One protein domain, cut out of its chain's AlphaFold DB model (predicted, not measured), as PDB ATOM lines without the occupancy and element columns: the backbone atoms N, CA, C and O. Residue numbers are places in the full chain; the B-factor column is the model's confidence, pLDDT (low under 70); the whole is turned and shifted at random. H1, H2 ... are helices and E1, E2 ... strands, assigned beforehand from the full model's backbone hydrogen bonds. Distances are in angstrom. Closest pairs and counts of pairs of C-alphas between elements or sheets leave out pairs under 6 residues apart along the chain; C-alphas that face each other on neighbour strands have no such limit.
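AT A GLANCE: This is residues 144 to 218 of the 409 residues of an uncharacterized protein of Meira miltonrushii (UniProt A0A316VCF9). A long twisted ribbon of strands E3 and E4 has the small E1-E2 hairpin beside E3 at one end, a loop with short H1 at the other, and H2 folded back beside it. The printed part has 75 residues, in order E1, E2, E3, H1, E4, H2, mixed in class; the antiparallel sheet E1 E2 E3 E4 is curled. It is loose, with radius of gyration of the C-alphas 16.0 A, spanning 49 by 26 by 20 A.

HOW THE PARTS SIT: E3, residues 164 to 175, and E4, 192 to 202, are antiparallel neighbours; N 170 and O 197 are 2.8 A apart, within hydrogen-bond range. E1, 147 to 149, E2, 155 to 158, and E3 form a meander, each strand the antiparallel neighbour of the one before, with N 148 and O 156 at 3.0 A, N 157 and O 165 at 2.8 A. H2, 203 to 211, is on the sheet at height 5.9 A; its closest C-alphas to E3 are Glu 203 and Arg 165, 6.8 A. H1, 187 to 190, is only just not on the sheet, with 4 pairs of C-alphas within 10 A. Every O i to N i+4 pair of H2 is within range; H1 is too short for one.

IN THESE COORDINATES: E3, 30.6 A long, begins at C-alpha 164 (199.475, 98.865, 244.714) and bends by 61 degrees at residue 167; E4, 26.2 A, bends by 67 degrees at 198. H2, 12.3 A, ends at C-alpha 211 (199.279, 118.553, 244.760).

THE WHOLE: The farthest C-alphas, Leu 151 and Arg 185, are 50.8 A apart. The E3 to H1 link is long, the printed part has no cut, and no printed residue is under 70 in pLDDT.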
ATOM      1  N   ILE A 144     201.452  89.758 240.438       96.00
ATOM      2  CA  ILE A 144     202.085  90.892 239.748       96.00
ATOM      3  C   ILE A 144     201.464  91.052 238.356       96.00
ATOM      4  O   ILE A 144     201.485  90.126 237.545       96.00
ATOM      5  N   GLY A 145     200.967  92.254 238.060       95.38
ATOM      6  CA  GLY A 145     200.281  92.554 236.807       95.38
ATOM      7  C   GLY A 145     198.775  92.295 236.821       95.38
ATOM      8  O   GLY A 145     198.124  92.660 235.842       95.38
ATOM      9  N   ASP A 146     198.213  91.750 237.904       95.81
ATOM     10  CA  ASP A 146     196.764  91.654 238.050       95.81
ATOM     11  C   ASP A 146     196.144  93.047 238.096       95.81
ATOM     12  O   ASP A 146     196.593  93.937 238.824       95.81
ATOM     13  N   GLU A 147     195.089  93.221 237.301       96.00
ATOM     14  CA  GLU A 147     194.270  94.421 237.274       96.00
ATOM     15  C   GLU A 147     192.875  94.087 237.795       96.00
ATOM     16  O   GLU A 147     192.205  93.183 237.289       96.00
ATOM     17  N   TRP A 148     192.396  94.854 238.766       95.69
ATOM     18  CA  TRP A 148     191.033  94.725 239.269       95.69
ATOM     19  C   TRP A 148     190.344  96.078 239.316       95.69
ATOM     20  O   TRP A 148     190.957  97.137 239.203       95.69
ATOM     21  N   THR A 149     189.019  96.050 239.398       96.12
ATOM     22  CA  THR A 149     188.207  97.262 239.504       96.12
ATOM     23  C   THR A 149     187.436  97.222 240.805       96.12
ATOM     24  O   THR A 149     186.646  96.309 241.041       96.12
ATOM     25  N   ASP A 150     187.629  98.241 241.630       93.50
ATOM     26  CA  ASP A 150     186.903  98.400 242.877       93.50
ATOM     27  C   ASP A 150     185.407  98.592 242.643       93.50
ATOM     28  O   ASP A 150     184.950  99.082 241.609       93.50
ATOM     29  N   LEU A 151     184.630  98.396 243.707       89.75
ATOM     30  CA  LEU A 151     183.210  98.763 243.770       89.75
ATOM     31  C   LEU A 151     182.930 100.246 243.448       89.75
ATOM     32  O   LEU A 151     181.792 100.613 243.161       89.75
ATOM     33  N   ASN A 152     183.944 101.113 243.535       89.94
ATOM     34  CA  ASN A 152     183.851 102.526 243.163       89.94
ATOM     35  C   ASN A 152     184.085 102.778 241.661       89.94
ATOM     36  O   ASN A 152     184.004 103.928 241.235       89.94
ATOM     37  N   GLY A 153     184.393 101.741 240.878       93.75
ATOM     38  CA  GLY A 153     184.799 101.863 239.479       93.75
ATOM     39  C   GLY A 153     186.236 102.358 239.294       93.75
ATOM     40  O   GLY A 153     186.571 102.821 238.210       93.75
ATOM     41  N   LEU A 154     187.066 102.317 240.344       94.00
ATOM     42  CA  LEU A 154     188.491 102.644 240.252       94.00
ATOM     43  C   LEU A 154     189.254 101.396 239.829       94.00
ATOM     44  O   LEU A 154     189.077 100.352 240.452       94.00
ATOM     45  N   ARG A 155     190.081 101.504 238.788       96.81
ATOM     46  CA  ARG A 155     190.972 100.416 238.386       96.81
ATOM     47  C   ARG A 155     192.248 100.468 239.215       96.81
ATOM     48  O   ARG A 155     192.809 101.540 239.445       96.81
ATOM     49  N   TRP A 156     192.691  99.300 239.635       96.56
ATOM     50  CA  TRP A 156     193.911  99.068 240.384       96.56
ATOM     51  C   TRP A 156     194.747  98.035 239.654       96.56
ATOM     52  O   TRP A 156     194.212  97.216 238.905       96.56
ATOM     53  N   ARG A 157     196.058  98.105 239.855       96.56
ATOM     54  CA  ARG A 157     197.016  97.145 239.332       96.56
ATOM     55  C   ARG A 157     198.108  96.890 240.357       96.56
ATOM     56  O   ARG A 157     198.613  97.840 240.957       96.56
ATOM     57  N   MET A 158     198.522  95.635 240.492       96.75
ATOM     58  CA  MET A 158     199.753  95.291 241.201       96.75
ATOM     59  C   MET A 158     200.959  95.599 240.298       96.75
ATOM     60  O   MET A 158     201.077  95.050 239.196       96.75
ATOM     61  N   GLY A 159     201.819  96.527 240.721       95.75
ATOM     62  CA  GLY A 159     203.043  96.876 240.002       95.75
ATOM     63  C   GLY A 159     204.087  95.754 240.026       95.75
ATOM     64  O   GLY A 159     203.975  94.791 240.785       95.75
ATOM     65  N   ASP A 160     205.125  95.883 239.198       96.50
ATOM     66  CA  ASP A 160     206.237  94.916 239.137       96.50
ATOM     67  C   ASP A 160     207.045  94.876 240.453       96.50
ATOM     68  O   ASP A 160     207.691  93.884 240.784       96.50
ATOM     69  N   ASP A 161     206.956  95.959 241.221       95.81
ATOM     70  CA  ASP A 161     207.472  96.178 242.573       95.81
ATOM     71  C   ASP A 161     206.583  95.583 243.682       95.81
ATOM     72  O   ASP A 161     206.941  95.670 244.854       95.81
ATOM     73  N   ARG A 162     205.452  94.954 243.328       93.44
ATOM     74  CA  ARG A 162     204.370  94.556 244.250       93.44
ATOM     75  C   ARG A 162     203.727  95.731 244.986       93.44
ATOM     76  O   ARG A 162     203.054  95.530 245.993       93.44
ATOM     77  N   GLU A 163     203.897  96.956 244.494       95.12
ATOM     78  CA  GLU A 163     203.180  98.101 245.041       95.12
ATOM     79  C   GLU A 163     201.809  98.234 244.384       95.12
ATOM     80  O   GLU A 163     201.625  98.014 243.181       95.12
ATOM     81  N   LEU A 164     200.820  98.608 245.193       94.81
ATOM     82  CA  LEU A 164     199.475  98.865 244.714       94.81
ATOM     83  C   LEU A 164     199.453 100.183 243.934       94.81
ATOM     84  O   LEU A 164     199.752 101.250 244.474       94.81
ATOM     85  N   ARG A 165     199.048 100.123 242.663       97.31
ATOM     86  CA  ARG A 165     198.940 101.301 241.801       97.31
ATOM     87  C   ARG A 165     197.503 101.539 241.379       97.31
ATOM     88  O   ARG A 165     196.817 100.653 240.876       97.31
ATOM     89  N   ARG A 166     197.054 102.777 241.541       96.75
ATOM     90  CA  ARG A 166     195.732 103.250 241.153       96.75
ATOM     91  C   ARG A 166     195.760 103.825 239.748       96.75
ATOM     92  O   ARG A 166     196.591 104.677 239.444       96.75
ATOM     93  N   GLU A 167     194.796 103.458 238.918       97.81
ATOM     94  CA  GLU A 167     194.576 104.147 237.655       97.81
ATOM     95  C   GLU A 167     194.073 105.578 237.897       97.81
ATOM     96  O   GLU A 167     193.083 105.830 238.597       97.81
ATOM     97  N   ALA A 168     194.757 106.533 237.281       97.62
ATOM     98  CA  ALA A 168     194.376 107.927 237.260       97.62
ATOM     99  C   ALA A 168     194.618 108.524 235.872       97.62
ATOM    100  O   ALA A 168     195.585 108.204 235.180       97.62
ATOM    101  N   ILE A 169     193.740 109.446 235.483       97.75
ATOM    102  CA  ILE A 169     193.942 110.269 234.294       97.75
ATOM    103  C   ILE A 169     194.843 111.435 234.695       97.75
ATOM    104  O   ILE A 169     194.463 112.258 235.530       97.75
ATOM    105  N   VAL A 170     196.020 111.506 234.091       97.62
ATOM    106  CA  VAL A 170     197.026 112.547 234.301       97.62
ATOM    107  C   VAL A 170     197.080 113.466 233.086       97.62
ATOM    108  O   VAL A 170     197.059 113.005 231.948       97.62
ATOM    109  N   VAL A 171     197.194 114.771 233.317       97.00
ATOM    110  CA  VAL A 171     197.401 115.776 232.277       97.00
ATOM    111  C   VAL A 171     198.897 115.975 232.059       97.00
ATOM    112  O   VAL A 171     199.604 116.513 232.909       97.00
ATOM    113  N   GLU A 172     199.388 115.569 230.892       96.00
ATOM    114  CA  GLU A 172     200.771 115.777 230.470       96.00
ATOM    115  C   GLU A 172     200.865 116.843 229.382       96.00
ATOM    116  O   GLU A 172     200.097 116.841 228.421       96.00
ATOM    117  N   MET A 173     201.860 117.726 229.475       95.19
ATOM    118  CA  MET A 173     202.162 118.674 228.403       95.19
ATOM    119  C   MET A 173     203.042 117.997 227.350       95.19
ATOM    120  O   MET A 173     204.247 117.841 227.553       95.19
ATOM    121  N   ARG A 174     202.461 117.616 226.209       95.62
ATOM    122  CA  ARG A 174     203.189 116.992 225.090       95.62
ATOM    123  C   ARG A 174     203.308 117.945 223.912       95.62
ATOM    124  O   ARG A 174     202.449 118.800 223.712       95.62
ATOM    125  N   PHE A 175     204.370 117.810 223.122       95.62
ATOM    126  CA  PHE A 175     204.484 118.560 221.871       95.62
ATOM    127  C   PHE A 175     203.346 118.173 220.930       95.62
ATOM    128  O   PHE A 175     203.052 116.991 220.761       95.62
ATOM    129  N   LYS A 176     202.721 119.174 220.306       95.75
ATOM    130  CA  LYS A 176     201.627 118.972 219.346       95.75
ATOM    131  C   LYS A 176     202.054 118.091 218.163       95.75
ATOM    132  O   LYS A 176     201.246 117.325 217.650       95.75
ATOM    133  N   TYR A 177     203.322 118.194 217.762       96.12
ATOM    134  CA  TYR A 177     203.931 117.425 216.677       96.12
ATOM    135  C   TYR A 177     205.190 116.713 217.195       96.12
ATOM    136  O   TYR A 177     206.283 117.267 217.081       96.12
ATOM    137  N   PRO A 178     205.056 115.522 217.805       95.19
ATOM    138  CA  PRO A 178     206.180 114.826 218.436       95.19
ATOM    139  C   PRO A 178     207.260 114.388 217.435       95.19
ATOM    140  O   PRO A 178     208.432 114.352 217.796       95.19
ATOM    141  N   ASP A 179     206.883 114.117 216.184       97.06
ATOM    142  CA  ASP A 179     207.812 113.690 215.127       97.06
ATOM    143  C   ASP A 179     208.612 114.852 214.526       97.06
ATOM    144  O   ASP A 179     209.522 114.641 213.723       97.06
ATOM    145  N   MET A 180     208.268 116.096 214.869       96.31
ATOM    146  CA  MET A 180     208.986 117.246 214.352       96.31
ATOM    147  C   MET A 180     210.326 117.387 215.089       96.31
ATOM    148  O   MET A 180     210.344 117.436 216.322       96.31
ATOM    149  N   PRO A 181     211.453 117.491 214.362       95.94
ATOM    150  CA  PRO A 181     212.757 117.703 214.972       95.94
ATOM    151  C   PRO A 181     212.777 118.936 215.881       95.94
ATOM    152  O   PRO A 181     212.147 119.957 215.589       95.94
ATOM    153  N   LYS A 182     213.533 118.852 216.982       91.62
ATOM    154  CA  LYS A 182     213.633 119.925 217.989       91.62
ATOM    155  C   LYS A 182     214.225 121.225 217.426       91.62
ATOM    156  O   LYS A 182     213.976 122.296 217.971       91.62
ATOM    157  N   ASP A 183     215.002 121.126 216.354       95.25
ATOM    158  CA  ASP A 183     215.646 122.219 215.623       95.25
ATOM    159  C   ASP A 183     214.774 122.806 214.497       95.25
ATOM    160  O   ASP A 183     215.173 123.770 213.837       95.25
ATOM    161  N   SER A 184     213.562 122.280 214.290       95.94
ATOM    162  CA  SER A 184     212.630 122.824 213.305       95.94
ATOM    163  C   SER A 184     212.311 124.293 213.599       95.94
ATOM    164  O   SER A 184     211.900 124.667 214.698       95.94
ATOM    165  N   ARG A 185     212.450 125.147 212.577       96.38
ATOM    166  CA  ARG A 185     212.101 126.580 212.643       96.38
ATOM    167  C   ARG A 185     210.594 126.841 212.589       96.38
ATOM    168  O   ARG A 185     210.178 127.997 212.570       96.38
ATOM    169  N   HIS A 186     209.772 125.796 212.517       96.69
ATOM    170  CA  HIS A 186     208.328 125.953 212.469       96.69
ATOM    171  C   HIS A 186     207.810 126.508 213.812       96.69
ATOM    172  O   HIS A 186     208.197 125.987 214.860       96.69
ATOM    173  N   PRO A 187     206.915 127.516 213.824       93.56
ATOM    174  CA  PRO A 187     206.363 128.060 215.071       93.56
ATOM    175  C   PRO A 187     205.702 126.971 215.930       93.56
ATOM    176  O   PRO A 187     205.891 126.930 217.144       93.56
ATOM    177  N   ASP A 188     205.015 126.020 215.291       94.12
ATOM    178  CA  ASP A 188     204.371 124.903 215.985       94.12
ATOM    179  C   ASP A 188     205.322 123.874 216.618       94.12
ATOM    180  O   ASP A 188     204.862 123.062 217.420       94.12
ATOM    181  N   ALA A 189     206.626 123.891 216.319       93.88
ATOM    182  CA  ALA A 189     207.574 122.925 216.891       93.88
ATOM    183  C   ALA A 189     207.685 123.033 218.413       93.88
ATOM    184  O   ALA A 189     207.950 122.048 219.099       93.88
ATOM    185  N   LYS A 190     207.423 124.226 218.952       93.19
ATOM    186  CA  LYS A 190     207.504 124.506 220.387       93.19
ATOM    187  C   LYS A 190     206.142 124.476 221.083       93.19
ATOM    188  O   LYS A 190     206.090 124.638 222.301       93.19
ATOM    189  N   ILE A 191     205.045 124.266 220.348       95.31
ATOM    190  CA  ILE A 191     203.698 124.266 220.925       95.31
ATOM    191  C   ILE A 191     203.485 122.969 221.704       95.31
ATOM    192  O   ILE A 191     203.531 121.869 221.145       95.31
ATOM    193  N   LYS A 192     203.211 123.112 223.003       96.06
ATOM    194  CA  LYS A 192     202.791 122.016 223.877       96.06
ATOM    195  C   LYS A 192     201.286 122.076 224.093       96.06
ATOM    196  O   LYS A 192     200.732 123.153 224.287       96.06
ATOM    197  N   ILE A 193     200.647 120.917 224.077       95.12
ATOM    198  CA  ILE A 193     199.223 120.750 224.346       95.12
ATOM    199  C   ILE A 193     199.032 119.850 225.573       95.12
ATOM    200  O   ILE A 193     199.824 118.921 225.768       95.12
ATOM    201  N   PRO A 194     198.010 120.111 226.405       95.06
ATOM    202  CA  PRO A 194     197.633 119.197 227.471       95.06
ATOM    203  C   PRO A 194     197.024 117.929 226.859       95.06
ATOM    204  O   PRO A 194     196.073 117.989 226.079       95.06
ATOM    205  N   VAL A 195     197.583 116.774 227.205       96.31
ATOM    206  CA  VAL A 195     197.115 115.449 226.788       96.31
ATOM    207  C   VAL A 195     196.746 114.660 228.034       96.31
ATOM    208  O   VAL A 195     197.531 114.577 228.974       96.31
ATOM    209  N   HIS A 196     195.552 114.076 228.030       96.75
ATOM    210  CA  HIS A 196     195.083 113.206 229.102       96.75
ATOM    211  C   HIS A 196     195.634 111.801 228.866       96.75
ATOM    212  O   HIS A 196     195.391 111.209 227.814       96.75
ATOM    213  N   VAL A 197     196.398 111.291 229.824       97.56
ATOM    214  CA  VAL A 197     197.051 109.985 229.763       97.56
ATOM    215  C   VAL A 197     196.599 109.170 230.961       97.56
ATOM    216  O   VAL A 197     196.716 109.614 232.102       97.56
ATOM    217  N   GLU A 198     196.081 107.977 230.703       97.56
ATOM    218  CA  GLU A 198     195.776 106.998 231.743       97.56
ATOM    219  C   GLU A 198     197.089 106.393 232.250       97.56
ATOM    220  O   GLU A 198     197.901 105.889 231.469       97.56
ATOM    221  N   LYS A 199     197.328 106.496 233.559       97.56
ATOM    222  CA  LYS A 199     198.508 105.943 234.226       97.56
ATOM    223  C   LYS A 199     198.112 105.228 235.506       97.56
ATOM    224  O   LYS A 199     197.250 105.705 236.237       97.56
ATOM    225  N   PHE A 200     198.804 104.135 235.800       97.69
ATOM    226  CA  PHE A 200     198.770 103.499 237.111       97.69
ATOM    227  C   PHE A 200     199.830 104.151 237.999       97.69
ATOM    228  O   PHE A 200     201.025 103.994 237.748       97.69
ATOM    229  N   LEU A 201     199.378 104.912 238.992       97.75
ATOM    230  CA  LEU A 201     200.213 105.663 239.927       97.75
ATOM    231  C   LEU A 201     200.209 104.989 241.295       97.75
ATOM    232  O   LEU A 201     199.158 104.526 241.740       97.75
ATOM    233  N   THR A 202     201.343 104.984 241.990       97.25
ATOM    234  CA  THR A 202     201.362 104.634 243.421       97.25
ATOM    235  C   THR A 202     200.581 105.676 244.235       97.25
ATOM    236  O   THR A 202     200.260 106.760 243.738       97.25
ATOM    237  N   GLU A 203     200.246 105.382 245.493       94.50
ATOM    238  CA  GLU A 203     199.534 106.348 246.347       94.50
ATOM    239  C   GLU A 203     200.332 107.653 246.523       94.50
ATOM    240  O   GLU A 203     199.773 108.745 246.406       94.50
ATOM    241  N   GLN A 204     201.653 107.539 246.694       96.88
ATOM    242  CA  GLN A 204     202.551 108.688 246.790       96.88
ATOM    243  C   GLN A 204     202.566 109.507 245.494       96.88
ATOM    244  O   GLN A 204     202.373 110.722 245.528       96.88
ATOM    245  N   GLU A 205     202.730 108.854 244.339       97.12
ATOM    246  CA  GLU A 205     202.690 109.536 243.041       97.12
ATOM    247  C   GLU A 205     201.331 110.200 242.798       97.12
ATOM    248  O   GLU A 205     201.254 111.305 242.262       97.12
ATOM    249  N   TYR A 206     200.239 109.551 243.197       96.94
ATOM    250  CA  TYR A 206     198.900 110.109 243.069       96.94
ATOM    251  C   TYR A 206     198.746 111.398 243.885       96.94
ATOM    252  O   TYR A 206     198.224 112.390 243.366       96.94
ATOM    253  N   ASP A 207     199.210 111.413 245.135       96.88
ATOM    254  CA  ASP A 207     199.167 112.603 245.985       96.88
ATOM    255  C   ASP A 207     200.093 113.718 245.477       96.88
ATOM    256  O   ASP A 207     199.692 114.889 245.463       96.88
ATOM    257  N   ASP A 208     201.262 113.372 244.936       97.50
ATOM    258  CA  ASP A 208     202.145 114.323 244.262       97.50
ATOM    259  C   ASP A 208     201.454 114.955 243.047       97.50
ATOM    260  O   ASP A 208     201.444 116.180 242.893       97.50
ATOM    261  N   MET A 209     200.804 114.157 242.198       96.50
ATOM    262  CA  MET A 209     200.091 114.663 241.019       96.50
ATOM    263  C   MET A 209     198.857 115.486 241.393       96.50
ATOM    264  O   MET A 209     198.546 116.480 240.729       96.50
ATOM    265  N   LYS A 210     198.188 115.127 242.489       95.69
ATOM    266  CA  LYS A 210     197.081 115.890 243.069       95.69
ATOM    267  C   LYS A 210     197.533 117.248 243.596       95.69
ATOM    268  O   LYS A 210     196.815 118.231 243.405       95.69
ATOM    269  N   SER A 211     198.696 117.307 244.248       95.25
ATOM    270  CA  SER A 211     199.279 118.553 244.760       95.25
ATOM    271  C   SER A 211     199.670 119.500 243.621       95.25
ATOM    272  O   SER A 211     199.380 120.693 243.681       95.25
ATOM    273  N   LYS A 212     200.205 118.944 242.527       94.56
ATOM    274  CA  LYS A 212     200.572 119.668 241.300       94.56
ATOM    275  C   LYS A 212     199.377 120.041 240.413       94.56
ATOM    276  O   LYS A 212     199.572 120.660 239.371       94.56
ATOM    277  N   LYS A 213     198.150 119.662 240.791       94.81
ATOM    278  CA  LYS A 213     196.922 119.843 239.991       94.81
ATOM    279  C   LYS A 213     197.012 119.240 238.582       94.81
ATOM    280  O   LYS A 213     196.462 119.783 237.627       94.81
ATOM    281  N   LEU A 214     197.723 118.118 238.447       95.38
ATOM    282  CA  LEU A 214     197.919 117.419 237.173       95.38
ATOM    283  C   LEU A 214     196.921 116.277 236.961       95.38
ATOM    284  O   LEU A 214     197.016 115.563 235.967       95.38
ATOM    285  N   LEU A 215     195.965 116.069 237.867       96.62
ATOM    286  CA  LEU A 215     194.923 115.062 237.678       96.62
ATOM    287  C   LEU A 215     193.818 115.609 236.768       96.62
ATOM    288  O   LEU A 215     193.368 116.741 236.925       96.62
ATOM    289  N   GLY A 216     193.321 114.784 235.846       93.62
ATOM    290  CA  GLY A 216     192.371 115.198 234.807       93.62
ATOM    291  C   GLY A 216     191.063 115.785 235.344       93.62
ATOM    292  O   GLY A 216     190.476 116.662 234.719       93.62
ATOM    293  N   PHE A 217     190.614 115.380 236.536       92.44
ATOM    294  CA  PHE A 217     189.417 115.971 237.150       92.44
ATOM    295  C   PHE A 217     189.642 117.397 237.686       92.44
ATOM    296  O   PHE A 217     188.669 118.110 237.926       92.44
ATOM    297  N   GLN A 218     190.898 117.813 237.881       93.06
ATOM    298  CA  GLN A 218     191.280 119.157 238.337       93.06
ATOM    299  C   GLN A 218     191.500 120.126 237.166       93.06
ATOM    300  O   GLN A 218     191.700 121.317 237.388       93.06
TER     301      GLN A 218